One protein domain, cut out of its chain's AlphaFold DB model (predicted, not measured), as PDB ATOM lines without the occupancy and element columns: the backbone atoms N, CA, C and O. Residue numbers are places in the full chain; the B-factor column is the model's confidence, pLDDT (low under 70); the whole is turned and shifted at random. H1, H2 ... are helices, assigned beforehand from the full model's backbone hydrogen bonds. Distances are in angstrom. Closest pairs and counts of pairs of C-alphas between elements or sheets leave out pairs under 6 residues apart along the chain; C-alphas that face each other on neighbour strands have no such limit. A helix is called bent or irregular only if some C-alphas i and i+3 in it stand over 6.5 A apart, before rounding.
ATOM      1  N   ASP A   4      37.381 103.222 166.658       82.69
ATOM      2  CA  ASP A   4      37.042 102.230 167.687       82.69
ATOM      3  C   ASP A   4      35.643 101.634 167.478       82.69
ATOM      4  O   ASP A   4      35.455 100.423 167.565       82.69
ATOM      5  N   GLN A   5      34.651 102.469 167.150       82.00
ATOM      6  CA  GLN A   5      33.291 102.007 166.861       82.00
ATOM      7  C   GLN A   5      33.246 101.146 165.591       82.00
ATOM      8  O   GLN A   5      32.487 100.180 165.522       82.00
ATOM      9  N   LEU A   6      34.062 101.474 164.586       85.00
ATOM     10  CA  LEU A   6      34.191 100.656 163.385       85.00
ATOM     11  C   LEU A   6      34.804  99.290 163.717       85.00
ATOM     12  O   LEU A   6      34.297  98.268 163.254       85.00
ATOM     13  N   GLN A   7      35.847  99.255 164.548       86.88
ATOM     14  CA  GLN A   7      36.462  98.002 164.983       86.88
ATOM     15  C   GLN A   7      35.488  97.141 165.799       86.88
ATOM     16  O   GLN A   7      35.421  95.931 165.582       86.88
ATOM     17  N   GLN A   8      34.692  97.750 166.682       85.75
ATOM     18  CA  GLN A   8      33.629  97.057 167.416       85.75
ATOM     19  C   GLN A   8      32.600  96.439 166.465       85.75
ATOM     20  O   GLN A   8      32.277  95.263 166.603       85.75
ATOM     21  N   ALA A   9      32.144  97.183 165.453       89.12
ATOM     22  CA  ALA A   9      31.205  96.660 164.465       89.12
ATOM     23  C   ALA A   9      31.791  95.473 163.677       89.12
ATOM     24  O   ALA A   9      31.111  94.469 163.465       89.12
ATOM     25  N   VAL A  10      33.067  95.546 163.286       91.50
ATOM     26  CA  VAL A  10      33.766  94.439 162.611       91.50
ATOM     27  C   VAL A  10      33.857  93.206 163.515       91.50
ATOM     28  O   VAL A  10      33.520  92.104 163.077       91.50
ATOM     29  N   ASN A  11      34.270  93.380 164.772       92.12
ATOM     30  CA  ASN A  11      34.368  92.285 165.741       92.12
ATOM     31  C   ASN A  11      33.002  91.638 165.986       92.12
ATOM     32  O   ASN A  11      32.899  90.413 166.007       92.12
ATOM     33  N   PHE A  12      31.957  92.455 166.098       93.44
ATOM     34  CA  PHE A  12      30.588  91.999 166.285       93.44
ATOM     35  C   PHE A  12      30.110  91.128 165.117       93.44
ATOM     36  O   PHE A  12      29.592  90.031 165.337       93.44
ATOM     37  N   VAL A  13      30.345  91.559 163.871       94.94
ATOM     38  CA  VAL A  13      29.997  90.788 162.663       94.94
ATOM     39  C   VAL A  13      30.772  89.467 162.601       94.94
ATOM     40  O   VAL A  13      30.183  88.414 162.352       94.94
ATOM     41  N   ILE A  14      32.085  89.489 162.849       96.31
ATOM     42  CA  ILE A  14      32.922  88.279 162.803       96.31
ATOM     43  C   ILE A  14      32.539  87.303 163.924       96.31
ATOM     44  O   ILE A  14      32.391  86.109 163.662       96.31
ATOM     45  N   GLY A  15      32.331  87.791 165.149       95.56
ATOM     46  CA  GLY A  15      31.907  86.979 166.292       95.56
ATOM     47  C   GLY A  15      30.576  86.276 166.034       95.56
ATOM     48  O   GLY A  15      30.453  85.061 166.200       95.56
ATOM     49  N   ASN A  16      29.606  87.014 165.502       94.81
ATOM     50  CA  ASN A  16      28.330  86.444 165.102       94.81
ATOM     51  C   ASN A  16      28.455  85.415 163.966       94.81
ATOM     52  O   ASN A  16      27.753  84.396 163.974       94.81
ATOM     53  N   ALA A  17      29.345  85.650 162.996       96.69
ATOM     54  CA  ALA A  17      29.625  84.685 161.939       96.69
ATOM     55  C   ALA A  17      30.215  83.387 162.507       96.69
ATOM     56  O   ALA A  17      29.768  82.306 162.121       96.69
ATOM     57  N   ILE A  18      31.156  83.485 163.453       97.75
ATOM     58  CA  ILE A  18      31.744  82.334 164.148       97.75
ATOM     59  C   ILE A  18      30.643  81.511 164.816       97.75
ATOM     60  O   ILE A  18      30.486  80.338 164.474       97.75
ATOM     61  N   PHE A  19      29.847  82.106 165.712       95.94
ATOM     62  CA  PHE A  19      28.812  81.354 166.422       95.94
ATOM     63  C   PHE A  19      27.808  80.714 165.456       95.94
ATOM     64  O   PHE A  19      27.512  79.523 165.555       95.94
ATOM     65  N   SER A  20      27.314  81.483 164.482       95.12
ATOM     66  CA  SER A  20      26.305  80.998 163.536       95.12
ATOM     67  C   SER A  20      26.814  79.829 162.693       95.12
ATOM     68  O   SER A  20      26.086  78.879 162.412       95.12
ATOM     69  N   LEU A  21      28.089  79.855 162.313       97.88
ATOM     70  CA  LEU A  21      28.703  78.753 161.591       97.88
ATOM     71  C   LEU A  21      28.998  77.544 162.491       97.88
ATOM     72  O   LEU A  21      28.862  76.412 162.029       97.88
ATOM     73  N   TYR A  22      29.352  77.748 163.765       98.12
ATOM     74  CA  TYR A  22      29.438  76.660 164.747       98.12
ATOM     75  C   TYR A  22      28.074  75.996 164.962       98.12
ATOM     76  O   TYR A  22      28.008  74.771 165.033       98.12
ATOM     77  N   HIS A  23      26.988  76.773 164.996       95.94
ATOM     78  CA  HIS A  23      25.620  76.255 165.047       95.94
ATOM     79  C   HIS A  23      25.316  75.358 163.841       95.94
ATOM     80  O   HIS A  23      24.858  74.226 164.001       95.94
ATOM     81  N   GLU A  24      25.606  75.809 162.619       97.12
ATOM     82  CA  GLU A  24      25.365  74.987 161.427       97.12
ATOM     83  C   GLU A  24      26.325  73.784 161.332       97.12
ATOM     84  O   GLU A  24      25.927  72.706 160.886       97.12
ATOM     85  N   GLY A  25      27.554  73.909 161.840       97.94
ATOM     86  CA  GLY A  25      28.474  72.785 162.035       97.94
ATOM     87  C   GLY A  25      27.941  71.755 163.037       97.94
ATOM     88  O   GLY A  25      28.013  70.550 162.794       97.94
ATOM     89  N   ALA A  26      27.318  72.209 164.125       97.81
ATOM     90  CA  ALA A  26      26.628  71.346 165.075       97.81
ATOM     91  C   ALA A  26      25.431  70.640 164.421       97.81
ATOM     92  O   ALA A  26      25.280  69.429 164.573       97.81
ATOM     93  N   ARG A  27      24.622  71.344 163.615       96.62
ATOM     94  CA  ARG A  27      23.530  70.727 162.834       96.62
ATOM     95  C   ARG A  27      24.036  69.677 161.854       96.62
ATOM     96  O   ARG A  27      23.381  68.650 161.685       96.62
ATOM     97  N   MET A  28      25.196  69.900 161.242       97.50
ATOM     98  CA  MET A  28      25.856  68.905 160.400       97.50
ATOM     99  C   MET A  28      26.234  67.649 161.197       97.50
ATOM    100  O   MET A  28      25.884  66.550 160.767       97.50
ATOM    101  N   LEU A  29      26.887  67.784 162.360       97.56
ATOM    102  CA  LEU A  29      27.209  66.632 163.219       97.56
ATOM    103  C   LEU A  29      25.948  65.879 163.646       97.56
ATOM    104  O   LEU A  29      25.886  64.658 163.526       97.56
ATOM    105  N   ILE A  30      24.918  66.614 164.068       96.56
ATOM    106  CA  ILE A  30      23.638  66.041 164.490       96.56
ATOM    107  C   ILE A  30      22.947  65.314 163.331       96.56
ATOM    108  O   ILE A  30      22.377  64.243 163.519       96.56
ATOM    109  N   SER A  31      23.033  65.852 162.113       95.81
ATOM    110  CA  SER A  31      22.498  65.208 160.913       95.81
ATOM    111  C   SER A  31      23.225  63.905 160.561       95.81
ATOM    112  O   SER A  31      22.605  63.000 159.998       95.81
ATOM    113  N   ASP A  32      24.530  63.802 160.831       95.88
ATOM    114  CA  ASP A  32      25.318  62.612 160.499       95.88
ATOM    115  C   ASP A  32      25.242  61.537 161.601       95.88
ATOM    116  O   ASP A  32      25.153  60.349 161.260       95.88
ATOM    117  N   PHE A  33      25.232  61.942 162.878       96.44
ATOM    118  CA  PHE A  33      25.422  61.060 164.039       96.44
ATOM    119  C   PHE A  33      24.243  61.014 165.023       96.44
ATOM    120  O   PHE A  33      24.137  60.063 165.794       96.44
ATOM    121  N   GLY A  34      23.336  61.993 164.993       96.38
ATOM    122  CA  GLY A  34      22.306  62.193 166.016       96.38
ATOM    123  C   GLY A  34      22.763  63.127 167.143       96.38
ATOM    124  O   GLY A  34      23.758  63.834 167.015       96.38
ATOM    125  N   ALA A  35      22.023  63.149 168.251       96.56
ATOM    126  CA  ALA A  35      22.338  63.956 169.430       96.56
ATOM    127  C   ALA A  35      22.167  63.119 170.710       96.56
ATOM    128  O   ALA A  35      21.280  62.260 170.742       96.56
ATOM    129  N   PRO A  36      22.969  63.361 171.761       96.12
ATOM    130  CA  PRO A  36      22.779  62.729 173.055       96.12
ATOM    131  C   PRO A  36      21.576  63.328 173.789       96.12
ATOM    132  O   PRO A  36      21.191  64.480 173.579       96.12
ATOM    133  N   GLU A  37      21.017  62.561 174.721       91.38
ATOM    134  CA  GLU A  37      20.084  63.098 175.706       91.38
ATOM    135  C   GLU A  37      20.867  63.854 176.783       91.38
ATOM    136  O   GLU A  37      21.604  63.261 177.567       91.38
ATOM    137  N   THR A  38      20.708  65.177 176.836       88.19
ATOM    138  CA  THR A  38      21.404  66.023 177.823       88.19
ATOM    139  C   THR A  38      20.513  66.449 178.989       88.19
ATOM    140  O   THR A  38      20.992  67.047 179.953       88.19
ATOM    141  N   GLY A  39      19.205  66.168 178.914       82.69
ATOM    142  CA  GLY A  39      18.208  66.636 179.883       82.69
ATOM    143  C   GLY A  39      17.961  68.151 179.849       82.69
ATOM    144  O   GLY A  39      17.287  68.676 180.733       82.69
ATOM    145  N   SER A  40      18.508  68.858 178.856       84.12
ATOM    146  CA  SER A  40      18.302  70.290 178.644       84.12
ATOM    147  C   SER A  40      17.106  70.562 177.734       84.12
ATOM    148  O   SER A  40      16.835  69.800 176.810       84.12
ATOM    149  N   ALA A  41      16.431  71.688 177.965       81.88
ATOM    150  CA  ALA A  41      15.402  72.211 177.066       81.88
ATOM    151  C   ALA A  41      15.983  73.035 175.896       81.88
ATOM    152  O   ALA A  41      15.241  73.439 175.003       81.88
ATOM    153  N   GLN A  42      17.293  73.307 175.897       85.12
ATOM    154  CA  GLN A  42      17.966  74.055 174.835       85.12
ATOM    155  C   GLN A  42      18.011  73.249 173.531       85.12
ATOM    156  O   GLN A  42      18.227  72.037 173.543       85.12
ATOM    157  N   ALA A  43      17.872  73.938 172.395       88.56
ATOM    158  CA  ALA A  43      18.038  73.328 171.082       88.56
ATOM    159  C   ALA A  43      19.424  72.651 170.966       88.56
ATOM    160  O   ALA A  43      20.435  73.302 171.248       88.56
ATOM    161  N   PRO A  44      19.512  71.381 170.515       93.62
ATOM    162  CA  PRO A  44      20.775  70.641 170.505       93.62
ATOM    163  C   PRO A  44      21.912  71.319 169.729       93.62
ATOM    164  O   PRO A  44      23.060  71.240 170.149       93.62
ATOM    165  N   ALA A  45      21.607  72.010 168.625       94.19
ATOM    166  CA  ALA A  45      22.615  72.700 167.822       94.19
ATOM    167  C   ALA A  45      23.231  73.910 168.544       94.19
ATOM    168  O   ALA A  45      24.452  74.028 168.575       94.19
ATOM    169  N   ASP A  46      22.409  74.758 169.176       93.69
ATOM    170  CA  ASP A  46      22.905  75.860 170.014       93.69
ATOM    171  C   ASP A  46      23.691  75.312 171.212       93.69
ATOM    172  O   ASP A  46      24.769  75.812 171.523       93.69
ATOM    173  N   GLN A  47      23.175  74.263 171.865       96.12
ATOM    174  CA  GLN A  47      23.838  73.669 173.022       96.12
ATOM    175  C   GLN A  47      25.211  73.101 172.657       96.12
ATOM    176  O   GLN A  47      26.177  73.338 173.381       96.12
ATOM    177  N   LEU A  48      25.311  72.363 171.548       97.88
ATOM    178  CA  LEU A  48      26.581  71.815 171.089       97.88
ATOM    179  C   LEU A  48      27.538  72.927 170.645       97.88
ATOM    180  O   LEU A  48      28.692  72.916 171.055       97.88
ATOM    181  N   ALA A  49      27.074  73.900 169.856       97.62
ATOM    182  CA  ALA A  49      27.902  75.019 169.410       97.62
ATOM    183  C   ALA A  49      28.487  75.808 170.589       97.62
ATOM    184  O   ALA A  49      29.702  76.000 170.649       97.62
ATOM    185  N   GLY A  50      27.643  76.193 171.553       97.00
ATOM    186  CA  GLY A  50      28.077  76.883 172.767       97.00
ATOM    187  C   GLY A  50      29.033  76.034 173.605       97.00
ATOM    188  O   GLY A  50      30.054  76.531 174.061       97.00
ATOM    189  N   THR A  51      28.762  74.732 173.745       97.88
ATOM    190  CA  THR A  51      29.625  73.811 174.504       97.88
ATOM    191  C   THR A  51      31.004  73.669 173.855       97.88
ATOM    192  O   THR A  51      32.007  73.775 174.551       97.88
ATOM    193  N   LEU A  52      31.077  73.493 172.529       97.94
ATOM    194  CA  LEU A  52      32.347  73.403 171.797       97.94
ATOM    195  C   LEU A  52      33.167  74.694 171.908       97.94
ATOM    196  O   LEU A  52      34.383  74.624 172.069       97.94
ATOM    197  N   ILE A  53      32.510  75.855 171.833       97.75
ATOM    198  CA  ILE A  53      33.152  77.162 172.019       97.75
ATOM    199  C   ILE A  53      33.712  77.288 173.446       97.75
ATOM    200  O   ILE A  53      34.912  77.490 173.611       97.75
ATOM    201  N   LEU A  54      32.886  77.050 174.468       97.00
ATOM    202  CA  LEU A  54      33.276  77.155 175.882       97.00
ATOM    203  C   LEU A  54      34.357  76.139 176.298       97.00
ATOM    204  O   LEU A  54      35.124  76.373 177.238       97.00
ATOM    205  N   GLN A  55      34.412  74.979 175.637       95.81
ATOM    206  CA  GLN A  55      35.440  73.961 175.862       95.81
ATOM    207  C   GLN A  55      36.755  74.266 175.146       95.81
ATOM    208  O   GLN A  55      37.796  73.802 175.610       95.81
ATOM    209  N   ALA A  56      36.731  75.040 174.054       95.44
ATOM    210  CA  ALA A  56      37.957  75.480 173.393       95.44
ATOM    211  C   ALA A  56      38.816  76.343 174.330       95.44
ATOM    212  O   ALA A  56      40.038  76.289 174.231       95.44
ATOM    213  N   ASN A  57      38.182  77.046 175.283       93.12
ATOM    214  CA  ASN A  57      38.850  77.868 176.294       93.12
ATOM    215  C   ASN A  57      39.768  78.921 175.644       93.12
ATOM    216  O   ASN A  57      40.934  79.073 176.009       93.12
ATOM    217  N   GLU A  58      39.216  79.604 174.644       94.00
ATOM    218  CA  GLU A  58      39.868  80.624 173.831       94.00
ATOM    219  C   GLU A  58      39.066  81.922 173.961       94.00
ATOM    220  O   GLU A  58      37.908  81.976 173.550       94.00
ATOM    221  N   GLU A  59      39.691  82.977 174.483       91.50
ATOM    222  CA  GLU A  59      39.025  84.250 174.803       91.50
ATOM    223  C   GLU A  59      38.270  84.847 173.603       91.50
ATOM    224  O   GLU A  59      37.138  85.294 173.723       91.50
ATOM    225  N   TRP A  60      38.839  84.772 172.398       91.44
ATOM    226  CA  TRP A  60      38.191  85.299 171.192       91.44
ATOM    227  C   TRP A  60      36.960  84.485 170.746       91.44
ATOM    228  O   TRP A  60      36.086  85.025 170.062       91.44
ATOM    229  N   LEU A  61      36.871  83.197 171.105       93.69
ATOM    230  CA  LEU A  61      35.669  82.385 170.887       93.69
ATOM    231  C   LEU A  61      34.608  82.685 171.948       93.69
ATOM    232  O   LEU A  61      33.423  82.736 171.619       93.69
ATOM    233  N   ASP A  62      35.031  82.947 173.181       91.38
ATOM    234  CA  ASP A  62      34.156  83.428 174.246       91.38
ATOM    235  C   ASP A  62      33.528  84.778 173.850       91.38
ATOM    236  O   ASP A  62      32.301  84.910 173.849       91.38
ATOM    237  N   THR A  63      34.322  85.729 173.344       91.56
ATOM    238  CA  THR A  63      33.824  86.988 172.760       91.56
ATOM    239  C   THR A  63      32.860  86.744 171.592       91.56
ATOM    240  O   THR A  63      31.868  87.456 171.440       91.56
ATOM    241  N   ALA A  64      33.096  85.733 170.748       93.31
ATOM    242  CA  ALA A  64      32.169  85.395 169.665       93.31
ATOM    243  C   ALA A  64      30.804  84.914 170.187       93.31
ATOM    244  O   ALA A  64      29.770  85.253 169.607       93.31
ATOM    245  N   LEU A  65      30.794  84.161 171.289       91.94
ATOM    246  CA  LEU A  65      29.572  83.708 171.944       91.94
ATOM    247  C   LEU A  65      28.804  84.874 172.576       91.94
ATOM    248  O   LEU A  65      27.591  84.978 172.392       91.94
ATOM    249  N   VAL A  66      29.523  85.782 173.237       91.94
ATOM    250  CA  VAL A  66      28.984  87.030 173.793       91.94
ATOM    251  C   VAL A  66      28.356  87.902 172.695       91.94
ATOM    252  O   VAL A  66      27.192  88.294 172.800       91.94
ATOM    253  N   ASN A  67      29.071  88.125 171.587       91.56
ATOM    254  CA  ASN A  67      28.572  88.883 170.433       91.56
ATOM    255  C   ASN A  67      27.292  88.277 169.835       91.56
ATOM    256  O   ASN A  67      26.415  89.009 169.373       91.56
ATOM    257  N   ALA A  68      27.176  86.945 169.837       89.56
ATOM    258  CA  ALA A  68      25.974  86.264 169.373       89.56
ATOM    259  C   ALA A  68      24.777  86.519 170.299       89.56
ATOM    260  O   ALA A  68      23.697  86.860 169.814       89.56
ATOM    261  N   THR A  69      24.969  86.419 171.619       88.25
ATOM    262  CA  THR A  69      23.908  86.722 172.591       88.25
ATOM    263  C   THR A  69      23.483  88.192 172.548       88.25
ATOM    264  O   THR A  69      22.285  88.475 172.550       88.25
ATOM    265  N   ASP A  70      24.436  89.116 172.392       87.69
ATOM    266  CA  ASP A  70      24.144  90.542 172.217       87.69
ATOM    267  C   ASP A  70      23.378  90.798 170.914       87.69
ATOM    268  O   ASP A  70      22.424  91.572 170.902       87.69
ATOM    269  N   SER A  71      23.724  90.119 169.815       87.19
ATOM    270  CA  SER A  71      22.983  90.263 168.558       87.19
ATOM    271  C   SER A  71      21.538  89.814 168.663       87.19
ATOM    272  O   SER A  71      20.678  90.459 168.063       87.19
ATOM    273  N   TRP A  72      21.243  88.735 169.390       85.75
ATOM    274  CA  TRP A  72      19.856  88.307 169.577       85.75
ATOM    275  C   TRP A  72      19.094  89.300 170.439       85.75
ATOM    276  O   TRP A  72      17.977  89.673 170.086       85.75
ATOM    277  N   TYR A  73      19.718  89.780 171.515       83.38
ATOM    278  CA  TYR A  73      19.140  90.799 172.376       83.38
ATOM    279  C   TYR A  73      18.831  92.089 171.607       83.38
ATOM    280  O   TYR A  73      17.678  92.515 171.577       83.38
ATOM    281  N   LEU A  74      19.812  92.650 170.895       84.25
ATOM    282  CA  LEU A  74      19.639  93.865 170.097       84.25
ATOM    283  C   LEU A  74      18.555  93.702 169.030       84.25
ATOM    284  O   LEU A  74      17.709  94.584 168.882       84.25
ATOM    285  N   ALA A  75      18.529  92.570 168.317       82.69
ATOM    286  CA  ALA A  75      17.502  92.304 167.312       82.69
ATOM    287  C   ALA A  75      16.088  92.241 167.922       82.69
ATOM    288  O   ALA A  75      15.127  92.663 167.279       82.69
ATOM    289  N   ARG A  76      15.938  91.763 169.173       81.00
ATOM    290  CA  ARG A  76      14.649  91.824 169.894       81.00
ATOM    291  C   ARG A  76      14.256  93.232 170.263       81.00
ATOM    292  O   ARG A  76      13.118  93.610 170.019       81.00
ATOM    293  N   GLU A  77      15.160  93.950 170.915       79.50
ATOM    294  CA  GLU A  77      14.850  95.260 171.489       79.50
ATOM    295  C   GLU A  77      14.527  96.287 170.400       79.50
ATOM    296  O   GLU A  77      13.713  97.180 170.611       79.50
ATOM    297  N   THR A  78      15.118  96.129 169.215       77.62
ATOM    298  CA  THR A  78      14.883  97.007 168.059       77.62
ATOM    299  C   THR A  78      13.773  96.522 167.128       77.62
ATOM    300  O   THR A  78      13.487  97.186 166.135       77.62
ATOM    301  N   GLU A  79      13.170  95.358 167.401       77.75
ATOM    302  CA  GLU A  79      12.247  94.672 166.485       77.75
ATOM    303  C   GLU A  79      12.821  94.509 165.057       77.75
ATOM    304  O   GLU A  79      12.082  94.362 164.079       77.75
ATOM    305  N   ALA A  80      14.155  94.516 164.927       67.44
ATOM    306  CA  ALA A  80      14.875  94.371 163.670       67.44
ATOM    307  C   ALA A  80      14.853  92.900 163.242       67.44
ATOM    308  O   ALA A  80      15.806  92.146 163.422       67.44
ATOM    309  N   LEU A  81      13.714  92.473 162.702       62.00
ATOM    310  CA  LEU A  81      13.504  91.117 162.218       62.00
ATOM    311  C   LEU A  81      13.685  91.074 160.697       62.00
ATOM    312  O   LEU A  81      13.066  91.871 159.983       62.00
ATOM    313  N   PRO A  82      14.449  90.118 160.142       53.78
ATOM    314  CA  PRO A  82      14.348  89.848 158.719       53.78
ATOM    315  C   PRO A  82      12.921  89.387 158.396       53.78
ATOM    316  O   PRO A  82      12.382  88.491 159.043       53.78
ATOM    317  N   GLN A  83      12.305  90.017 157.392       49.81
ATOM    318  CA  GLN A  83      10.881  89.888 157.035       49.81
ATOM    319  C   GLN A  83      10.498  88.532 156.399       49.81
ATOM    320  O   GLN A  83       9.721  88.479 155.447       49.81
ATOM    321  N   HIS A  84      11.042  87.413 156.876       51.47
ATOM    322  CA  HIS A  84      10.745  86.087 156.344       51.47
ATOM    323  C   HIS A  84      10.447  85.069 157.448       51.47
ATOM    324  O   HIS A  84      11.007  85.139 158.541       51.47
ATOM    325  N   GLU A  85       9.646  84.052 157.126       49.22
ATOM    326  CA  GLU A  85       9.495  82.834 157.931       49.22
ATOM    327  C   GLU A  85      10.829  82.066 157.943       49.22
ATOM    328  O   GLU A  85      11.072  81.160 157.143       49.22
ATOM    329  N   ALA A  86      11.762  82.482 158.797       51.69
ATOM    330  CA  ALA A  86      12.930  81.669 159.097       51.69
ATOM    331  C   ALA A  86      12.480  80.474 159.958       51.69
ATOM    332  O   ALA A  86      11.534  80.609 160.740       51.69
ATOM    333  N   PRO A  87      13.143  79.309 159.868       54.78
ATOM    334  CA  PRO A  87      12.919  78.229 160.823       54.78
ATOM    335  C   PRO A  87      13.067  78.732 162.267       54.78
ATOM    336  O   PRO A  87      13.895  79.602 162.525       54.78
ATOM    337  N   VAL A  88      12.336  78.123 163.210       43.91
ATOM    338  CA  VAL A  88      12.294  78.469 164.655       43.91
ATOM    339  C   VAL A  88      13.683  78.486 165.338       43.91
ATOM    340  O   VAL A  88      13.817  78.995 166.441       43.91
ATOM    341  N   PHE A  89      14.736  78.005 164.666       49.66
ATOM    342  CA  PHE A  89      16.129  78.013 165.136       49.66
ATOM    343  C   PHE A  89      17.120  78.642 164.138       49.66
ATOM    344  O   PHE A  89      18.298  78.303 164.143       49.66
ATOM    345  N   SER A  90      16.665  79.521 163.242       55.66
ATOM    346  CA  SER A  90      17.585  80.351 162.456       55.66
ATOM    347  C   SER A  90      18.314  81.325 163.382       55.66
ATOM    348  O   SER A  90      17.709  81.858 164.312       55.66
ATOM    349  N   ALA A  91      19.580  81.629 163.082       50.53
ATOM    350  CA  ALA A  91      20.372  82.652 163.773       50.53
ATOM    351  C   ALA A  91      19.706  84.049 163.806       50.53
ATOM    352  O   ALA A  91      20.173  84.932 164.519       50.53
ATOM    353  N   LEU A  92      18.620  84.223 163.049       54.09
ATOM    354  CA  LEU A  92      17.868  85.450 162.829       54.09
ATOM    355  C   LEU A  92      16.549  85.563 163.597       54.09
ATOM    356  O   LEU A  92      15.944  86.629 163.554       54.09
ATOM    357  N   VAL A  93      16.060  84.489 164.230       58.69
ATOM    358  CA  VAL A  93      14.793  84.527 164.977       58.69
ATOM    359  C   VAL A  93      15.103  84.741 166.447       58.69
ATOM    360  O   VAL A  93      15.712  83.871 167.075       58.69
ATOM    361  N   PRO A  94      14.687  85.873 167.021       63.03
ATOM    362  CA  PRO A  94      14.928  86.095 168.422       63.03
ATOM    363  C   PRO A  94      13.959  85.309 169.308       63.03
ATOM    364  O   PRO A  94      12.748  85.313 169.091       63.03
ATOM    365  N   ASP A  95      14.489  84.673 170.348       75.00
ATOM    366  CA  ASP A  95      13.724  83.881 171.310       75.00
ATOM    367  C   ASP A  95      14.317  84.105 172.703       75.00
ATOM    368  O   ASP A  95      15.466  83.760 172.966       75.00
ATOM    369  N   ARG A  96      13.522  84.657 173.626       80.12
ATOM    370  CA  ARG A  96      13.968  84.903 175.010       80.12
ATOM    371  C   ARG A  96      14.427  83.624 175.713       80.12
ATOM    372  O   ARG A  96      15.274  83.675 176.601       80.12
ATOM    373  N   SER A  97      13.870  82.477 175.336       83.94
ATOM    374  CA  SER A  97      14.296  81.174 175.844       83.94
ATOM    375  C   SER A  97      15.691  80.828 175.335       83.94
ATOM    376  O   SER A  97      16.481  80.266 176.085       83.94
ATOM    377  N   ARG A  98      16.022  81.183 174.088       85.06
ATOM    378  CA  ARG A  98      17.353  80.987 173.498       85.06
ATOM    379  C   ARG A  98      18.406  81.832 174.210       85.06
ATOM    380  O   ARG A  98      19.428  81.270 174.600       85.06
ATOM    381  N   ASP A  99      18.107  83.107 174.466       84.44
ATOM    382  CA  ASP A  99      18.969  84.020 175.236       84.44
ATOM    383  C   ASP A  99      19.274  83.426 176.621       84.44
ATOM    384  O   ASP A  99      20.429  83.185 176.972       84.44
ATOM    385  N   ARG A 100      18.219  83.089 177.381       89.25
ATOM    386  CA  ARG A 100      18.336  82.510 178.731       89.25
ATOM    387  C   ARG A 100      19.066  81.170 178.737       89.25
ATOM    388  O   ARG A 100      19.855  80.913 179.642       89.25
ATOM    389  N   ASN A 101      18.803  80.308 177.756       92.12
ATOM    390  CA  ASN A 101      19.444  78.999 177.664       92.12
ATOM    391  C   ASN A 101      20.944  79.132 177.381       92.12
ATOM    392  O   ASN A 101      21.738  78.454 178.031       92.12
ATOM    393  N   MET A 102      21.336  80.018 176.459       93.62
ATOM    394  CA  MET A 102      22.750  80.254 176.175       93.62
ATOM    395  C   MET A 102      23.459  80.908 177.364       93.62
ATOM    396  O   MET A 102      24.499  80.416 177.795       93.62
ATOM    397  N   ALA A 103      22.849  81.926 177.975       93.62
ATOM    398  CA  ALA A 103      23.346  82.543 179.202       93.62
ATOM    399  C   ALA A 103      23.532  81.526 180.341       93.62
ATOM    400  O   ALA A 103      24.550  81.543 181.031       93.62
ATOM    401  N   CYS A 104      22.585  80.598 180.517       96.25
ATOM    402  CA  CYS A 104      22.704  79.519 181.497       96.25
ATOM    403  C   CYS A 104      23.871  78.571 181.171       96.25
ATOM    404  O   CYS A 104      24.589  78.142 182.072       96.25
ATOM    405  N   LEU A 105      24.110  78.262 179.893       96.75
ATOM    406  CA  LEU A 105      25.265  77.458 179.486       96.75
ATOM    407  C   LEU A 105      26.590  78.169 179.820       96.75
ATOM    408  O   LEU A 105      27.478  77.553 180.409       96.75
ATOM    409  N   MET A 106      26.688  79.467 179.510       96.31
ATOM    410  CA  MET A 106      27.865  80.312 179.754       96.31
ATOM    411  C   MET A 106      28.151  80.472 181.251       96.31
ATOM    412  O   MET A 106      29.215  80.078 181.721       96.31
ATOM    413  N   VAL A 107      27.173  80.930 182.042       96.88
ATOM    414  CA  VAL A 107      27.328  81.094 183.502       96.88
ATOM    415  C   VAL A 107      27.565  79.760 184.214       96.88
ATOM    416  O   VAL A 107      28.169  79.708 185.284       96.88
ATOM    417  N   GLY A 108      27.089  78.656 183.626       96.88
ATOM    418  CA  GLY A 108      27.351  77.318 184.129       96.88
ATOM    419  C   GLY A 108      28.808  76.882 183.955       96.88
ATOM    420  O   GLY A 108      29.323  76.142 184.794       96.88
ATOM    421  N   ARG A 109      29.476  77.352 182.895       96.50
ATOM    422  CA  ARG A 109      30.910  77.147 182.653       96.50
ATOM    423  C   ARG A 109      31.776  78.070 183.502       96.50
ATOM    424  O   ARG A 109      32.799  77.621 184.027       96.50
ATOM    425  N   ASP A 110      31.407  79.342 183.564       95.44
ATOM    426  CA  ASP A 110      32.131  80.379 184.287       95.44
ATOM    427  C   ASP A 110      31.157  81.444 184.803       95.44
ATOM    428  O   ASP A 110      30.692  82.327 184.082       95.44
ATOM    429  N   LYS A 111      30.832  81.348 186.092       94.62
ATOM    430  CA  LYS A 111      29.895  82.268 186.736       94.62
ATOM    431  C   LYS A 111      30.458  83.685 186.837       94.62
ATOM    432  O   LYS A 111      29.680  84.633 186.885       94.62
ATOM    433  N   ASP A 112      31.772  83.816 186.971       91.62
ATOM    434  CA  ASP A 112      32.397  85.106 187.249       91.62
ATOM    435  C   ASP A 112      32.632  85.872 185.944       91.62
ATOM    436  O   ASP A 112      32.385  87.072 185.912       91.62
ATOM    437  N   GLY A 113      32.971  85.174 184.853       88.94
ATOM    438  CA  GLY A 113      33.079  85.780 183.522       88.94
ATOM    439  C   GLY A 113      31.738  86.173 182.886       88.94
ATOM    440  O   GLY A 113      31.668  87.165 182.169       88.94
ATOM    441  N   TYR A 114      30.657  85.428 183.152       93.19
ATOM    442  CA  TYR A 114      29.387  85.593 182.421       93.19
ATOM    443  C   TYR A 114      28.189  86.034 183.270       93.19
ATOM    444  O   TYR A 114      27.070  86.088 182.759       93.19
ATOM    445  N   GLY A 115      28.377  86.335 184.557       92.56
ATOM    446  CA  GLY A 115      27.275  86.658 185.473       92.56
ATOM    447  C   GLY A 115      26.458  87.891 185.063       92.56
ATOM    448  O   GLY A 115      25.225  87.855 185.098       92.56
ATOM    449  N   ASP A 116      27.130  88.955 184.625       89.62
ATOM    450  CA  ASP A 116      26.468  90.205 184.232       89.62
ATOM    451  C   ASP A 116      25.690  90.037 182.924       89.62
ATOM    452  O   ASP A 116      24.505  90.375 182.856       89.62
ATOM    453  N   LEU A 117      26.307  89.396 181.922       87.88
ATOM    454  CA  LEU A 117      25.629  89.006 180.685       87.88
ATOM    455  C   LEU A 117      24.419  88.110 180.979       87.88
ATOM    456  O   LEU A 117      23.339  88.323 180.436       87.88
ATOM    457  N   ALA A 118      24.557  87.122 181.865       91.25
ATOM    458  CA  ALA A 118      23.454  86.226 182.187       91.25
ATOM    459  C   ALA A 118      22.278  86.960 182.845       91.25
ATOM    460  O   ALA A 118      21.121  86.704 182.501       91.25
ATOM    461  N   THR A 119      22.570  87.916 183.730       91.12
ATOM    462  CA  THR A 119      21.559  88.786 184.344       91.12
ATOM    463  C   THR A 119      20.844  89.630 183.288       91.12
ATOM    464  O   THR A 119      19.614  89.696 183.274       91.12
ATOM    465  N   MET A 120      21.601  90.222 182.362       85.69
ATOM    466  CA  MET A 120      21.082  91.013 181.242       85.69
ATOM    467  C   MET A 120      20.181  90.192 180.310       85.69
ATOM    468  O   MET A 120      19.107  90.650 179.922       85.69
ATOM    469  N   MET A 121      20.551  88.939 180.035       85.88
ATOM    470  CA  MET A 121      19.740  87.989 179.263       85.88
ATOM    471  C   MET A 121      18.525  87.448 180.045       85.88
ATOM    472  O   MET A 121      17.769  86.608 179.550       85.88
ATOM    473  N   GLY A 122      18.295  87.954 181.260       87.38
ATOM    474  CA  GLY A 122      17.105  87.704 182.061       87.38
ATOM    475  C   GLY A 122      17.182  86.457 182.935       87.38
ATOM    476  O   GLY A 122      16.130  85.955 183.330       87.38
ATOM    477  N   LEU A 123      18.376  85.933 183.217       90.56
ATOM    478  CA  LEU A 123      18.581  84.832 184.157       90.56
ATOM    479  C   LEU A 123      18.694  85.383 185.587       90.56
ATOM    480  O   LEU A 123      19.496  86.278 185.845       90.56
ATOM    481  N   ALA A 124      17.906  84.864 186.531       91.31
ATOM    482  CA  ALA A 124      18.002  85.301 187.921       91.31
ATOM    483  C   ALA A 124      19.224  84.676 188.620       91.31
ATOM    484  O   ALA A 124      19.588  83.527 188.364       91.31
ATOM    485  N   ASN A 125      19.850  85.413 189.544       89.06
ATOM    486  CA  ASN A 125      21.077  84.975 190.229       89.06
ATOM    487  C   ASN A 125      20.924  83.643 190.987       89.06
ATOM    488  O   ASN A 125      21.882  82.881 191.115       89.06
ATOM    489  N   ASP A 126      19.727  83.329 191.485       90.81
ATOM    490  CA  ASP A 126      19.425  82.057 192.149       90.81
ATOM    491  C   ASP A 126      19.315  80.871 191.166       90.81
ATOM    492  O   ASP A 126      19.400  79.708 191.576       90.81
ATOM    493  N   GLU A 127      19.197  81.137 189.862       94.19
ATOM    494  CA  GLU A 127      19.264  80.133 188.797       94.19
ATOM    495  C   GLU A 127      20.715  79.739 188.457       94.19
ATOM    496  O   GLU A 127      20.944  78.622 187.988       94.19
ATOM    497  N   PHE A 128      21.713  80.580 188.766       96.19
ATOM    498  CA  PHE A 128      23.113  80.358 188.364       96.19
ATOM    499  C   PHE A 128      23.685  79.066 188.951       96.19
ATOM    500  O   PHE A 128      24.385  78.322 188.268       96.19
ATOM    501  N   ALA A 129      23.340  78.741 190.202       96.12
ATOM    502  CA  ALA A 129      23.780  77.499 190.837       96.12
ATOM    503  C   ALA A 129      23.242  76.251 190.111       96.12
ATOM    504  O   ALA A 129      23.936  75.237 190.016       96.12
ATOM    505  N   LYS A 130      22.022  76.320 189.556       95.62
ATOM    506  CA  LYS A 130      21.442  75.227 188.759       95.62
ATOM    507  C   LYS A 130      22.159  75.099 187.416       95.62
ATOM    508  O   LYS A 130      22.451  73.979 187.004       95.62
ATOM    509  N   CYS A 131      22.488  76.226 186.785       97.00
ATOM    510  CA  CYS A 131      23.280  76.280 185.558       97.00
ATOM    511  C   CYS A 131      24.689  75.695 185.760       97.00
ATOM    512  O   CYS A 131      25.090  74.796 185.022       97.00
ATOM    513  N   GLY A 132      25.386  76.095 186.831       97.19
ATOM    514  CA  GLY A 132      26.691  75.543 187.221       97.19
ATOM    515  C   GLY A 132      26.644  74.050 187.535       97.19
ATOM    516  O   GLY A 132      27.540  73.298 187.161       97.19
ATOM    517  N   ALA A 133      25.558  73.575 188.150       96.38
ATOM    518  CA  ALA A 133      25.360  72.146 188.348       96.38
ATOM    519  C   ALA A 133      25.063  71.398 187.036       96.38
ATOM    520  O   ALA A 133      25.353  70.205 186.956       96.38
ATOM    521  N   ALA A 134      24.445  72.040 186.039       96.50
ATOM    522  CA  ALA A 134      24.044  71.423 184.773       96.50
ATOM    523  C   ALA A 134      25.180  71.351 183.745       96.50
ATOM    524  O   ALA A 134      25.325  70.313 183.094       96.50
ATOM    525  N   TYR A 135      26.000  72.399 183.626       97.50
ATOM    526  CA  TYR A 135      27.024  72.510 182.584       97.50
ATOM    527  C   TYR A 135      27.987  71.308 182.521       97.50
ATOM    528  O   TYR A 135      28.122  70.743 181.435       97.50
ATOM    529  N   PRO A 136      28.580  70.809 183.629       97.56
ATOM    530  CA  PRO A 136      29.487  69.661 183.559       97.56
ATOM    531  C   PRO A 136      28.829  68.397 182.993       97.56
ATOM    532  O   PRO A 136      29.477  67.630 182.283       97.56
ATOM    533  N   ARG A 137      27.531  68.186 183.263       97.19
ATOM    534  CA  ARG A 137      26.781  67.051 182.702       97.19
ATOM    535  C   ARG A 137      26.535  67.226 181.209       97.19
ATOM    536  O   ARG A 137      26.694  66.263 180.470       97.19
ATOM    537  N   ILE A 138      26.181  68.435 180.772       97.75
ATOM    538  CA  ILE A 138      25.991  68.759 179.350       97.75
ATOM    539  C   ILE A 138      27.305  68.566 178.582       97.75
ATOM    540  O   ILE A 138      27.322  67.884 177.560       97.75
ATOM    541  N   ALA A 139      28.404  69.115 179.104       97.81
ATOM    542  CA  ALA A 139      29.728  69.019 178.502       97.81
ATOM    543  C   ALA A 139      30.213  67.564 178.400       97.81
ATOM    544  O   ALA A 139      30.668  67.149 177.336       97.81
ATOM    545  N   SER A 140      30.058  66.769 179.469       97.69
ATOM    546  CA  SER A 140      30.390  65.335 179.444       97.69
ATOM    547  C   SER A 140      29.525  64.580 178.440       97.69
ATOM    548  O   SER A 140      30.058  63.817 177.648       97.69
ATOM    549  N   ALA A 141      28.210  64.825 178.411       98.12
ATOM    550  CA  ALA A 141      27.305  64.115 177.509       98.12
ATOM    551  C   ALA A 141      27.668  64.329 176.031       98.12
ATOM    552  O   ALA A 141      27.631  63.380 175.248       98.12
ATOM    553  N   TRP A 142      28.048  65.552 175.645       98.19
ATOM    554  CA  TRP A 142      28.519  65.837 174.289       98.19
ATOM    555  C   TRP A 142      29.905  65.251 174.004       98.19
ATOM    556  O   TRP A 142      30.091  64.678 172.932       98.19
ATOM    557  N   GLU A 143      30.856  65.339 174.938       97.12
ATOM    558  CA  GLU A 143      32.197  64.761 174.754       97.12
ATOM    559  C   GLU A 143      32.141  63.232 174.622       97.12
ATOM    560  O   GLU A 143      32.713  62.666 173.687       97.12
ATOM    561  N   ASP A 144      31.400  62.564 175.509       97.81
ATOM    562  CA  ASP A 144      31.215  61.112 175.504       97.81
ATOM    563  C   ASP A 144      30.527  60.651 174.212       97.81
ATOM    564  O   ASP A 144      30.905  59.636 173.623       97.81
ATOM    565  N   PHE A 145      29.549  61.425 173.729       98.00
ATOM    566  CA  PHE A 145      28.854  61.153 172.476       98.00
ATOM    567  C   PHE A 145      29.746  61.346 171.244       98.00
ATOM    568  O   PHE A 145      29.710  60.528 170.327       98.00
ATOM    569  N   LEU A 146      30.547  62.413 171.195       97.00
ATOM    570  CA  LEU A 146      31.346  62.762 170.017       97.00
ATOM    571  C   LEU A 146      32.679  62.013 169.933       97.00
ATOM    572  O   LEU A 146      33.209  61.843 168.832       97.00
ATOM    573  N   THR A 147      33.222  61.541 171.058       96.81
ATOM    574  CA  THR A 147      34.511  60.831 171.106       96.81
ATOM    575  C   THR A 147      34.573  59.631 170.147       96.81
ATOM    576  O   THR A 147      35.525  59.562 169.364       96.81
ATOM    577  N   PRO A 148      33.572  58.726 170.098       96.44
ATOM    578  CA  PRO A 148      33.549  57.616 169.141       96.44
ATOM    579  C   PRO A 148      33.476  58.040 167.667       96.44
ATOM    580  O   PRO A 148      33.762  57.231 166.786       96.44
ATOM    581  N   HIS A 149      33.084  59.286 167.383       96.19
ATOM    582  CA  HIS A 149      32.938  59.822 166.028       96.19
ATOM    583  C   HIS A 149      34.171  60.592 165.540       96.19
ATOM    584  O   HIS A 149      34.190  61.036 164.389       96.19
ATOM    585  N   ARG A 150      35.214  60.752 166.364       95.12
ATOM    586  CA  ARG A 150      36.491  61.326 165.919       95.12
ATOM    587  C   ARG A 150      37.202  60.355 164.973       95.12
ATOM    588  O   ARG A 150      37.301  59.160 165.245       95.12
TER     589      ARG A 150
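Overview. This is residues 4 to 150 of the 262 residues of an uncharacterized protein of Rhizobium radiobacter (UniProt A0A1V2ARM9). Three helices, H2, H3 and H4, form a bundle in the middle, their centres making a triangle; the long helix H1 crosses H2 and H3 on the side away from H4, and its first residues, 4 to 10, stick out. H5 and the first arm of the bent helix H6 pack on the far side of H4, and the second arm, H6b, comes back past H2 toward the end of H1. The printed part has 147 residues with six named helices, H1 to H6 in that order, and no named strand; the class is all helix. The whole is compact, with a radius of gyration of the C-alphas of 14.9 A, and spans 43 by 35 by 28 A.

Arrangement. Start with H1, residues 4 to 33, and look at its residues 19 to 30, with which it touches residues 45 to 50 of H2, residues 44 to 56; their closest C-alphas, those of Ala 26 and Ala 45, are 5.0 A apart, and the lines stand at a steep tilt of 62 degrees, opposite ways. With residues 12 to 20, H1 touches H3, residues 59 to 77, about perpendicular at 83 degrees; the closest C-alphas, those of Gly 15 and Ala 64, are 3.7 A apart. H2 and H3 form a helical hairpin, opposite ways at a tilt of 36 degrees, only just steep, with the C-alphas of Ile 53 and Leu 61 closest at 5.9 A. Next find H4, residues 96 to 109, which touches H3 at a shallow tilt of 22 degrees, opposite ways, with the C-alphas of Thr 69 and Asp 99 closest at 6.2 A. H4 also touches H2, the same way at a shallow tilt of 30 degrees, with the C-alphas of Gly 50 and Met 102 closest at 7.2 A. H2, H3 and H4 are an up and down bundle, each running against the one before it. H5, residues 111 to 120, forms a hairpin with H4 at a shallow tilt of 14 degrees; the closest C-alphas are those of Ala 103 and Ala 118, 4.7 A apart. H6, residues 125 to 149, was assigned as one helix by its hydrogen bonds, but is bent: C-alphas 133 and 136 are 6.8 A apart, and its arms H6a, residues 125 to 133, and H6b, residues 136 to 149, stand at 36 degrees, only just a steep tilt. Residues 104 to 109 of H4 touch H6a, where the C-alphas of Gly 108 and Gly 132 are closest at 3.6 A. H2 and H6b only just touch, with 3 pairs of C-alphas within 8 A, the closest being Thr 51 and Ala 139 at 6.2 A. H1 is apart from H4, H5 and H6a. In H1, H2, H3 and H4 every O i to N i+4 pair is within hydrogen-bond range; in H5 4 of 6 are, in H6a 3 of 5 and in H6b 8 of 10.

Along the chain. Find C-alpha 4 at (37.042, 102.230, 167.687); from there H1 runs 42.9 A to C-alpha 33 at (25.422, 61.060, 164.039). H2 measures 18.1 A, H3 26.8 A and H4 20.1 A. H5 is irregular, with C-alphas 113 and 116 8.0 A apart, and so is H6b, with C-alphas 145 and 148 6.8 A apart. H6a is 13.7 A long, and H6b runs 20.4 A to C-alpha 149 at (32.938, 59.822, 166.028).

Size, cuts and confidence. The two C-alphas farthest apart, those of Asp 4 and Pro 148, are 44.8 A from each other. The printed part has no cut. The link from H3 to H4, residues 78 to 95, is long, and its residues 80 to 94 have pLDDT under 70; the mean of the printed part is 88.5.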